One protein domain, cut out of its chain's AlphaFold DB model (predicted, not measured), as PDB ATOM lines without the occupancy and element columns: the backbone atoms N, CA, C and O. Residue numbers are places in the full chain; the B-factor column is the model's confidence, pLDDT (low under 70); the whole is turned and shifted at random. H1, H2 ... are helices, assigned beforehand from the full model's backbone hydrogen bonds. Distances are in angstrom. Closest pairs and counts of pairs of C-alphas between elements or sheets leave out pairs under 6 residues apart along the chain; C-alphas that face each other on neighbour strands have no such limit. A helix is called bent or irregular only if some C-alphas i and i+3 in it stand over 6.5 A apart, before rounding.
ATOM      1  N   LEU A 122     170.323 148.230 180.079       84.69
ATOM      2  CA  LEU A 122     171.296 149.289 179.804       84.69
ATOM      3  C   LEU A 122     172.603 148.728 179.243       84.69
ATOM      4  O   LEU A 122     173.168 149.340 178.340       84.69
ATOM      5  N   GLY A 123     173.052 147.575 179.739       90.56
ATOM      6  CA  GLY A 123     174.170 146.846 179.154       90.56
ATOM      7  C   GLY A 123     173.874 146.424 177.713       90.56
ATOM      8  O   GLY A 123     174.691 146.669 176.831       90.56
ATOM      9  N   GLU A 124     172.704 145.835 177.446       88.62
ATOM     10  CA  GLU A 124     172.313 145.409 176.095       88.62
ATOM     11  C   GLU A 124     172.247 146.601 175.139       88.62
ATOM     12  O   GLU A 124     172.729 146.532 174.009       88.62
ATOM     13  N   ALA A 125     171.672 147.716 175.600       90.44
ATOM     14  CA  ALA A 125     171.615 148.948 174.830       90.44
ATOM     15  C   ALA A 125     173.028 149.472 174.527       90.44
ATOM     16  O   ALA A 125     173.322 149.775 173.370       90.44
ATOM     17  N   LEU A 126     173.917 149.504 175.529       94.75
ATOM     18  CA  LEU A 126     175.314 149.915 175.369       94.75
ATOM     19  C   LEU A 126     176.035 149.044 174.337       94.75
ATOM     20  O   LEU A 126     176.616 149.567 173.387       94.75
ATOM     21  N   LEU A 127     175.949 147.722 174.495       95.12
ATOM     22  CA  LEU A 127     176.527 146.754 173.574       95.12
ATOM     23  C   LEU A 127     176.005 146.969 172.153       95.12
ATOM     24  O   LEU A 127     176.794 147.018 171.215       95.12
ATOM     25  N   SER A 128     174.691 147.140 171.992       93.81
ATOM     26  CA  SER A 128     174.073 147.316 170.679       93.81
ATOM     27  C   SER A 128     174.577 148.570 169.957       93.81
ATOM     28  O   SER A 128     174.837 148.515 168.759       93.81
ATOM     29  N   ILE A 129     174.781 149.686 170.665       95.12
ATOM     30  CA  ILE A 129     175.320 150.912 170.060       95.12
ATOM     31  C   ILE A 129     176.770 150.717 169.646       95.12
ATOM     32  O   ILE A 129     177.149 151.078 168.533       95.12
ATOM     33  N   ILE A 130     177.576 150.124 170.527       95.56
ATOM     34  CA  ILE A 130     178.986 149.884 170.242       95.56
ATOM     35  C   ILE A 130     179.123 148.967 169.019       95.56
ATOM     36  O   ILE A 130     179.869 149.268 168.094       95.56
ATOM     37  N   ILE A 131     178.361 147.876 168.982       94.00
ATOM     38  CA  ILE A 131     178.402 146.883 167.908       94.00
ATOM     39  C   ILE A 131     177.840 147.422 166.581       94.00
ATOM     40  O   ILE A 131     178.266 146.975 165.513       94.00
ATOM     41  N   LYS A 132     176.926 148.403 166.614       94.12
ATOM     42  CA  LYS A 132     176.406 149.063 165.407       94.12
ATOM     43  C   LYS A 132     177.523 149.713 164.592       94.12
ATOM     44  O   LYS A 132     177.524 149.576 163.370       94.12
ATOM     45  N   ASN A 133     178.441 150.416 165.256       93.56
ATOM     46  CA  ASN A 133     179.578 151.063 164.608       93.56
ATOM     47  C   ASN A 133     180.816 151.073 165.532       93.56
ATOM     48  O   ASN A 133     181.098 152.096 166.157       93.56
ATOM     49  N   PRO A 134     181.568 149.961 165.642       93.12
ATOM     50  CA  PRO A 134     182.646 149.832 166.629       93.12
ATOM     51  C   PRO A 134     183.773 150.856 166.461       93.12
ATOM     52  O   PRO A 134     184.299 151.360 167.454       93.12
ATOM     53  N   THR A 135     184.103 151.217 165.216       93.69
ATOM     54  CA  THR A 135     185.159 152.196 164.893       93.69
ATOM     55  C   THR A 135     184.927 153.540 165.585       93.69
ATOM     56  O   THR A 135     185.872 154.148 166.095       93.69
ATOM     57  N   LEU A 136     183.663 153.970 165.676       94.31
ATOM     58  CA  LEU A 136     183.240 155.237 166.275       94.31
ATOM     59  C   LEU A 136     183.589 155.338 167.769       94.31
ATOM     60  O   LEU A 136     183.723 156.439 168.306       94.31
ATOM     61  N   PHE A 137     183.760 154.198 168.441       94.44
ATOM     62  CA  PHE A 137     183.941 154.116 169.889       94.44
ATOM     63  C   PHE A 137     185.324 153.607 170.316       94.44
ATOM     64  O   PHE A 137     185.520 153.362 171.501       94.44
ATOM     65  N   THR A 138     186.294 153.504 169.401       90.44
ATOM     66  CA  THR A 138     187.633 152.919 169.646       90.44
ATOM     67  C   THR A 138     188.311 153.384 170.936       90.44
ATOM     68  O   THR A 138     188.725 152.559 171.750       90.44
ATOM     69  N   GLU A 139     188.378 154.694 171.172       90.12
ATOM     70  CA  GLU A 139     188.969 155.222 172.409       90.12
ATOM     71  C   GLU A 139     187.992 155.151 173.589       90.12
ATOM     72  O   GLU A 139     188.374 154.846 174.715       90.12
ATOM     73  N   LYS A 140     186.697 155.351 173.324       91.81
ATOM     74  CA  LYS A 140     185.654 155.421 174.357       91.81
ATOM     75  C   LYS A 140     185.409 154.084 175.045       91.81
ATOM     76  O   LYS A 140     185.123 154.081 176.234       91.81
ATOM     77  N   ILE A 141     185.525 152.965 174.325       91.38
ATOM     78  CA  ILE A 141     185.319 151.616 174.872       91.38
ATOM     79  C   ILE A 141     186.310 151.322 176.005       91.38
ATOM     80  O   ILE A 141     185.934 150.712 177.004       91.38
ATOM     81  N   LYS A 142     187.553 151.803 175.886       90.06
ATOM     82  CA  LYS A 142     188.615 151.585 176.882       90.06
ATOM     83  C   LYS A 142     188.374 152.351 178.186       90.06
ATOM     84  O   LYS A 142     188.903 151.975 179.225       90.06
ATOM     85  N   GLU A 143     187.572 153.412 178.135       90.44
ATOM     86  CA  GLU A 143     187.237 154.259 179.284       90.44
ATOM     87  C   GLU A 143     185.968 153.793 180.019       90.44
ATOM     88  O   GLU A 143     185.625 154.332 181.076       90.44
ATOM     89  N   ILE A 144     185.243 152.802 179.483       89.94
ATOM     90  CA  ILE A 144     183.996 152.323 180.085       89.94
ATOM     91  C   ILE A 144     184.305 151.619 181.407       89.94
ATOM     92  O   ILE A 144     185.048 150.642 181.468       89.94
ATOM     93  N   ASN A 145     183.651 152.061 182.479       87.75
ATOM     94  CA  ASN A 145     183.599 151.286 183.710       87.75
ATOM     95  C   ASN A 145     182.652 150.091 183.523       87.75
ATOM     96  O   ASN A 145     181.435 150.260 183.576       87.75
ATOM     97  N   LEU A 146     183.219 148.902 183.318       87.12
ATOM     98  CA  LEU A 146     182.466 147.666 183.077       87.12
ATOM     99  C   LEU A 146     181.909 147.025 184.354       87.12
ATOM    100  O   LEU A 146     180.999 146.212 184.274       87.12
ATOM    101  N   GLY A 147     182.404 147.403 185.537       83.75
ATOM    102  CA  GLY A 147     182.000 146.790 186.810       83.75
ATOM    103  C   GLY A 147     180.482 146.739 187.084       83.75
ATOM    104  O   GLY A 147     180.041 145.788 187.720       83.75
ATOM    105  N   PRO A 148     179.669 147.722 186.647       81.75
ATOM    106  CA  PRO A 148     178.212 147.696 186.819       81.75
ATOM    107  C   PRO A 148     177.414 146.889 185.779       81.75
ATOM    108  O   PRO A 148     176.180 146.962 185.823       81.75
ATOM    109  N   LEU A 149     178.077 146.244 184.815       85.19
ATOM    110  CA  LEU A 149     177.452 145.478 183.734       85.19
ATOM    111  C   LEU A 149     177.417 143.986 184.068       85.19
ATOM    112  O   LEU A 149     178.181 143.511 184.911       85.19
ATOM    113  N   ASP A 150     176.561 143.239 183.376       85.50
ATOM    114  CA  ASP A 150     176.566 141.782 183.488       85.50
ATOM    115  C   ASP A 150     177.887 141.162 182.967       85.50
ATOM    116  O   ASP A 150     178.698 141.780 182.259       85.50
ATOM    117  N   LEU A 151     178.132 139.904 183.345       87.06
ATOM    118  CA  LEU A 151     179.379 139.215 183.009       87.06
ATOM    119  C   LEU A 151     179.526 138.974 181.500       87.06
ATOM    120  O   LEU A 151     180.634 139.071 180.965       87.06
ATOM    121  N   TRP A 152     178.421 138.661 180.816       89.69
ATOM    122  CA  TRP A 152     178.414 138.446 179.371       89.69
ATOM    123  C   TRP A 152     178.882 139.722 178.663       89.69
ATOM    124  O   TRP A 152     179.842 139.692 177.893       89.69
ATOM    125  N   ILE A 153     178.253 140.864 178.956       91.62
ATOM    126  CA  ILE A 153     178.466 142.134 178.246       91.62
ATOM    127  C   ILE A 153     179.836 142.677 178.574       91.62
ATOM    128  O   ILE A 153     180.541 143.125 177.672       91.62
ATOM    129  N   THR A 154     180.267 142.528 179.825       93.00
ATOM    130  CA  THR A 154     181.651 142.793 180.214       93.00
ATOM    131  C   THR A 154     182.622 141.998 179.346       93.00
ATOM    132  O   THR A 154     183.509 142.588 178.737       93.00
ATOM    133  N   THR A 155     182.426 140.682 179.210       93.19
ATOM    134  CA  THR A 155     183.319 139.816 178.420       93.19
ATOM    135  C   THR A 155     183.426 140.283 176.973       93.19
ATOM    136  O   THR A 155     184.513 140.299 176.396       93.19
ATOM    137  N   VAL A 156     182.308 140.679 176.373       95.12
ATOM    138  CA  VAL A 156     182.292 141.055 174.959       95.12
ATOM    139  C   VAL A 156     182.819 142.449 174.724       95.12
ATOM    140  O   VAL A 156     183.610 142.619 173.801       95.12
ATOM    141  N   ILE A 157     182.472 143.421 175.566       94.69
ATOM    142  CA  ILE A 157     183.040 144.766 175.469       94.69
ATOM    143  C   ILE A 157     184.553 144.723 175.728       94.69
ATOM    144  O   ILE A 157     185.296 145.368 174.996       94.69
ATOM    145  N   SER A 158     185.032 143.925 176.691       93.88
ATOM    146  CA  SER A 158     186.472 143.745 176.927       93.88
ATOM    147  C   SER A 158     187.187 143.153 175.716       93.88
ATOM    148  O   SER A 158     188.193 143.704 175.285       93.88
ATOM    149  N   ARG A 159     186.649 142.085 175.114       94.62
ATOM    150  CA  ARG A 159     187.234 141.508 173.892       94.62
ATOM    151  C   ARG A 159     187.209 142.493 172.734       94.62
ATOM    152  O   ARG A 159     188.186 142.601 172.010       94.62
ATOM    153  N   LEU A 160     186.118 143.238 172.582       93.94
ATOM    154  CA  LEU A 160     185.998 144.255 171.545       93.94
ATOM    155  C   LEU A 160     187.020 145.388 171.736       93.94
ATOM    156  O   LEU A 160     187.540 145.903 170.754       93.94
ATOM    157  N   ALA A 161     187.354 145.741 172.981       93.19
ATOM    158  CA  ALA A 161     188.384 146.731 173.304       93.19
ATOM    159  C   ALA A 161     189.806 146.302 172.889       93.19
ATOM    160  O   ALA A 161     190.682 147.157 172.739       93.19
ATOM    161  N   GLU A 162     190.034 144.995 172.737       92.94
ATOM    162  CA  GLU A 162     191.305 144.392 172.318       92.94
ATOM    163  C   GLU A 162     191.405 144.207 170.793       92.94
ATOM    164  O   GLU A 162     192.489 143.925 170.278       92.94
ATOM    165  N   GLU A 163     190.300 144.360 170.056       92.94
ATOM    166  CA  GLU A 163     190.290 144.247 168.596       92.94
ATOM    167  C   GLU A 163     190.896 145.479 167.910       92.94
ATOM    168  O   GLU A 163     190.800 146.613 168.385       92.94
ATOM    169  N   ASP A 164     191.427 145.272 166.702       91.69
ATOM    170  CA  ASP A 164     191.631 146.366 165.755       91.69
ATOM    171  C   ASP A 164     190.274 146.798 165.189       91.69
ATOM    172  O   ASP A 164     189.755 146.206 164.236       91.69
ATOM    173  N   LEU A 165     189.686 147.833 165.794       90.88
ATOM    174  CA  LEU A 165     188.364 148.296 165.390       90.88
ATOM    175  C   LEU A 165     188.348 148.952 164.011       90.88
ATOM    176  O   LEU A 165     187.299 148.937 163.373       90.88
ATOM    177  N   VAL A 166     189.481 149.460 163.513       89.06
ATOM    178  CA  VAL A 166     189.573 150.069 162.174       89.06
ATOM    179  C   VAL A 166     189.323 149.022 161.091       89.06
ATOM    180  O   VAL A 166     188.617 149.297 160.123       89.06
ATOM    181  N   ASN A 167     189.846 147.810 161.283       89.88
ATOM    182  CA  ASN A 167     189.664 146.673 160.379       89.88
ATOM    183  C   ASN A 167     188.676 145.634 160.940       89.88
ATOM    184  O   ASN A 167     188.783 144.440 160.644       89.88
ATOM    185  N   PHE A 168     187.722 146.076 161.766       93.06
ATOM    186  CA  PHE A 168     186.789 145.186 162.445       93.06
ATOM    187  C   PHE A 168     185.949 144.361 161.463       93.06
ATOM    188  O   PHE A 168     185.328 144.887 160.541       93.06
ATOM    189  N   SER A 169     185.860 143.056 161.725       93.38
ATOM    190  CA  SER A 169     184.962 142.140 161.027       93.38
ATOM    191  C   SER A 169     184.118 141.392 162.050       93.38
ATOM    192  O   SER A 169     184.641 140.588 162.826       93.38
ATOM    193  N   PHE A 170     182.805 141.636 162.025       94.19
ATOM    194  CA  PHE A 170     181.866 140.975 162.929       94.19
ATOM    195  C   PHE A 170     181.911 139.448 162.779       94.19
ATOM    196  O   PHE A 170     182.020 138.740 163.776       94.19
ATOM    197  N   ASP A 171     181.952 138.946 161.542       94.56
ATOM    198  CA  ASP A 171     182.016 137.508 161.244       94.56
ATOM    199  C   ASP A 171     183.262 136.824 161.824       94.56
ATOM    200  O   ASP A 171     183.236 135.639 162.162       94.56
ATOM    201  N   ASN A 172     184.380 137.544 161.927       94.50
ATOM    202  CA  ASN A 172     185.591 137.025 162.561       94.50
ATOM    203  C   ASN A 172     185.539 137.164 164.082       94.50
ATOM    204  O   ASN A 172     186.035 136.291 164.792       94.50
ATOM    205  N   PHE A 173     184.929 138.238 164.581       95.69
ATOM    206  CA  PHE A 173     184.764 138.481 166.007       95.69
ATOM    207  C   PHE A 173     183.841 137.447 166.659       95.69
ATOM    208  O   PHE A 173     184.193 136.866 167.684       95.69
ATOM    209  N   VAL A 174     182.700 137.142 166.037       96.19
ATOM    210  CA  VAL A 174     181.704 136.210 166.584       96.19
ATOM    211  C   VAL A 174     182.236 134.781 166.721       96.19
ATOM    212  O   VAL A 174     181.925 134.095 167.690       96.19
ATOM    213  N   LYS A 175     183.152 134.359 165.838       95.62
ATOM    214  CA  LYS A 175     183.831 133.049 165.907       95.62
ATOM    215  C   LYS A 175     184.707 132.867 167.151       95.62
ATOM    216  O   LYS A 175     185.150 131.755 167.417       95.62
ATOM    217  N   LYS A 176     184.989 133.941 167.899       94.38
ATOM    218  CA  LYS A 176     185.731 133.882 169.169       94.38
ATOM    219  C   LYS A 176     184.852 133.417 170.336       94.38
ATOM    220  O   LYS A 176     185.375 133.195 171.431       94.38
ATOM    221  N   PHE A 177     183.543 133.297 170.124       94.31
ATOM    222  CA  PHE A 177     182.566 132.865 171.114       94.31
ATOM    223  C   PHE A 177     182.125 131.424 170.855       94.31
ATOM    224  O   PHE A 177     182.233 130.906 169.744       94.31
ATOM    225  N   ASP A 178     181.676 130.756 171.913       93.19
ATOM    226  CA  ASP A 178     181.067 129.432 171.831       93.19
ATOM    227  C   ASP A 178     179.661 129.504 171.209       93.19
ATOM    228  O   ASP A 178     179.145 130.586 170.954       93.19
ATOM    229  N   GLY A 179     179.033 128.359 170.929       88.56
ATOM    230  CA  GLY A 179     177.785 128.316 170.152       88.56
ATOM    231  C   GLY A 179     176.646 129.173 170.721       88.56
ATOM    232  O   GLY A 179     175.971 129.864 169.961       88.56
ATOM    233  N   ASP A 180     176.461 129.172 172.044       88.94
ATOM    234  CA  ASP A 180     175.445 130.003 172.702       88.94
ATOM    235  C   ASP A 180     175.838 131.491 172.712       88.94
ATOM    236  O   ASP A 180     175.044 132.350 172.319       88.94
ATOM    237  N   GLY A 181     177.086 131.812 173.077       89.12
ATOM    238  CA  GLY A 181     177.584 133.188 173.072       89.12
ATOM    239  C   GLY A 181     177.578 133.821 171.678       89.12
ATOM    240  O   GLY A 181     177.194 134.981 171.530       89.12
ATOM    241  N   ALA A 182     177.937 133.047 170.654       93.06
ATOM    242  CA  ALA A 182     177.890 133.441 169.253       93.06
ATOM    243  C   ALA A 182     176.454 133.751 168.819       93.06
ATOM    244  O   ALA A 182     176.205 134.843 168.320       93.06
ATOM    245  N   MET A 183     175.492 132.862 169.094       91.00
ATOM    246  CA  MET A 183     174.083 133.094 168.757       91.00
ATOM    247  C   MET A 183     173.529 134.358 169.437       91.00
ATOM    248  O   MET A 183     172.875 135.178 168.787       91.00
ATOM    249  N   LYS A 184     173.817 134.553 170.732       91.56
ATOM    250  CA  LYS A 184     173.419 135.763 171.478       91.56
ATOM    251  C   LYS A 184     174.010 137.032 170.853       91.56
ATOM    252  O   LYS A 184     173.302 138.026 170.687       91.56
ATOM    253  N   LEU A 185     175.283 136.990 170.459       94.44
ATOM    254  CA  LEU A 185     175.982 138.103 169.821       94.44
ATOM    255  C   LEU A 185     175.455 138.398 168.403       94.44
ATOM    256  O   LEU A 185     175.269 139.565 168.061       94.44
ATOM    257  N   GLU A 186     175.160 137.377 167.595       94.94
ATOM    258  CA  GLU A 186     174.528 137.536 166.274       94.94
ATOM    259  C   GLU A 186     173.159 138.203 166.394       94.94
ATOM    260  O   GLU A 186     172.863 139.158 165.671       94.94
ATOM    261  N   PHE A 187     172.340 137.759 167.349       91.94
ATOM    262  CA  PHE A 187     171.048 138.382 167.606       91.94
ATOM    263  C   PHE A 187     171.199 139.847 168.035       91.94
ATOM    264  O   PHE A 187     170.486 140.717 167.528       91.94
ATOM    265  N   ALA A 188     172.155 140.141 168.923       89.62
ATOM    266  CA  ALA A 188     172.453 141.506 169.347       89.62
ATOM    267  C   ALA A 188     172.893 142.394 168.170       89.62
ATOM    268  O   ALA A 188     172.427 143.529 168.062       89.62
ATOM    269  N   TYR A 189     173.725 141.873 167.262       94.62
ATOM    270  CA  TYR A 189     174.161 142.577 166.052       94.62
ATOM    271  C   TYR A 189     173.000 142.855 165.096       94.62
ATOM    272  O   TYR A 189     172.805 143.990 164.668       94.62
ATOM    273  N   LEU A 190     172.173 141.853 164.790       90.50
ATOM    274  CA  LEU A 190     171.003 142.048 163.928       90.50
ATOM    275  C   LEU A 190     170.046 143.086 164.522       90.50
ATOM    276  O   LEU A 190     169.611 144.013 163.834       90.50
ATOM    277  N   ARG A 191     169.778 142.983 165.828       88.12
ATOM    278  CA  ARG A 191     168.948 143.943 166.558       88.12
ATOM    279  C   ARG A 191     169.551 145.345 166.532       88.12
ATOM    280  O   ARG A 191     168.798 146.302 166.379       88.12
ATOM    281  N   SER A 192     170.873 145.490 166.649       93.06
ATOM    282  CA  SER A 192     171.520 146.803 166.595       93.06
ATOM    283  C   SER A 192     171.413 147.447 165.217       93.06
ATOM    284  O   SER A 192     171.235 148.660 165.125       93.06
ATOM    285  N   GLN A 193     171.511 146.657 164.143       90.94
ATOM    286  CA  GLN A 193     171.377 147.188 162.788       90.94
ATOM    287  C   GLN A 193     169.982 147.764 162.531       90.94
ATOM    288  O   GLN A 193     169.890 148.813 161.895       90.94
ATOM    289  N   GLU A 194     168.932 147.127 163.056       88.25
ATOM    290  CA  GLU A 194     167.555 147.613 162.911       88.25
ATOM    291  C   GLU A 194     167.234 148.757 163.881       88.25
ATOM    292  O   GLU A 194     166.724 149.793 163.461       88.25
ATOM    293  N   LEU A 195     167.577 148.615 165.168       88.44
ATOM    294  CA  LEU A 195     167.250 149.603 166.204       88.44
ATOM    295  C   LEU A 195     167.867 150.979 165.916       88.44
ATOM    296  O   LEU A 195     167.239 152.005 166.162       88.44
ATOM    297  N   TRP A 196     169.085 150.989 165.377       93.12
ATOM    298  CA  TRP A 196     169.865 152.201 165.132       93.12
ATOM    299  C   TRP A 196     169.989 152.534 163.642       93.12
ATOM    300  O   TRP A 196     170.909 153.245 163.241       93.12
ATOM    301  N   ARG A 197     169.102 151.995 162.795       91.88
ATOM    302  CA  ARG A 197     169.195 152.120 161.332       91.88
ATOM    303  C   ARG A 197     169.234 153.572 160.851       91.88
ATOM    304  O   ARG A 197     169.929 153.877 159.890       91.88
ATOM    305  N   GLU A 198     168.482 154.441 161.516       93.50
ATOM    306  CA  GLU A 198     168.278 155.845 161.128       93.50
ATOM    307  C   GLU A 198     169.147 156.824 161.934       93.50
ATOM    308  O   GLU A 198     169.067 158.032 161.729       93.50
ATOM    309  N   PHE A 199     169.985 156.317 162.841       95.50
ATOM    310  CA  PHE A 199     170.845 157.141 163.686       95.50
ATOM    311  C   PHE A 199     172.116 157.527 162.928       95.50
ATOM    312  O   PHE A 199     172.805 156.671 162.371       95.50
TER     313      PHE A 199
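Overview. This is residues 122 to 199 of the 263 residues of the protein "DnaB_bind domain-containing protein" of Candidatus Yanofskybacteria bacterium GW2011_GWD2_39_48 (UniProt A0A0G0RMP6). Long helix H5 runs along one side of a compact body, H1 crosses it, H3 lies beside H1, and H2 crosses H3 on the side away from H5. You have 78 printed residues, all helix in class, with H1 to H5 in chain order and no named strand; the radius of gyration of the C-alphas is 11.6 A and the spans are 30 by 26 by 26 A.

Along the chain. Find C-alpha 179 at (177.785, 128.316, 170.152); from there H5 runs 24.1 A to residue 195. H1, residues 122 to 132, begins at (171.296, 149.289, 179.804) and is 15.3 A long. H3, residues 151 to 162, is 16.8 A long; H2 is residues 134 to 142, H4 170 to 174. H2 is irregular: C-alphas 136 and 139 are 8.4 A apart.

Arrangement. H5, with residues 188 to 193 alone, touches H1 about perpendicular at 78 degrees; closest are the C-alphas of Ser 128 and Ser 192, 4.8 A. H3, with residues 153 to 157 alone, touches H1 at a shallow tilt of 31 degrees, the same way; closest are the C-alphas of Gly 123 and Ile 153, 6.4 A. H3, with residues 157 to 161 alone, touches H2 about perpendicular at 75 degrees; closest are the C-alphas of Ile 141 and Ala 161, 6.0 A. H4 only just touches H5, with 3 pairs of C-alphas within 8 A; closest are those of Val 174 and Ala 182, 5.4 A. H2 and H5 are apart. In H1, H3, H4 and H5 every O i to N i+4 pair is within hydrogen-bond range; in H2, 1 of 5 is, beside 4 of 6 O i to N i+3 pairs.

Size, cuts and confidence. The farthest C-alphas, of Asp 178 and Glu 198, are 31.2 A apart. The printed part has no cut and no long link, and no printed residue has pLDDT under 70.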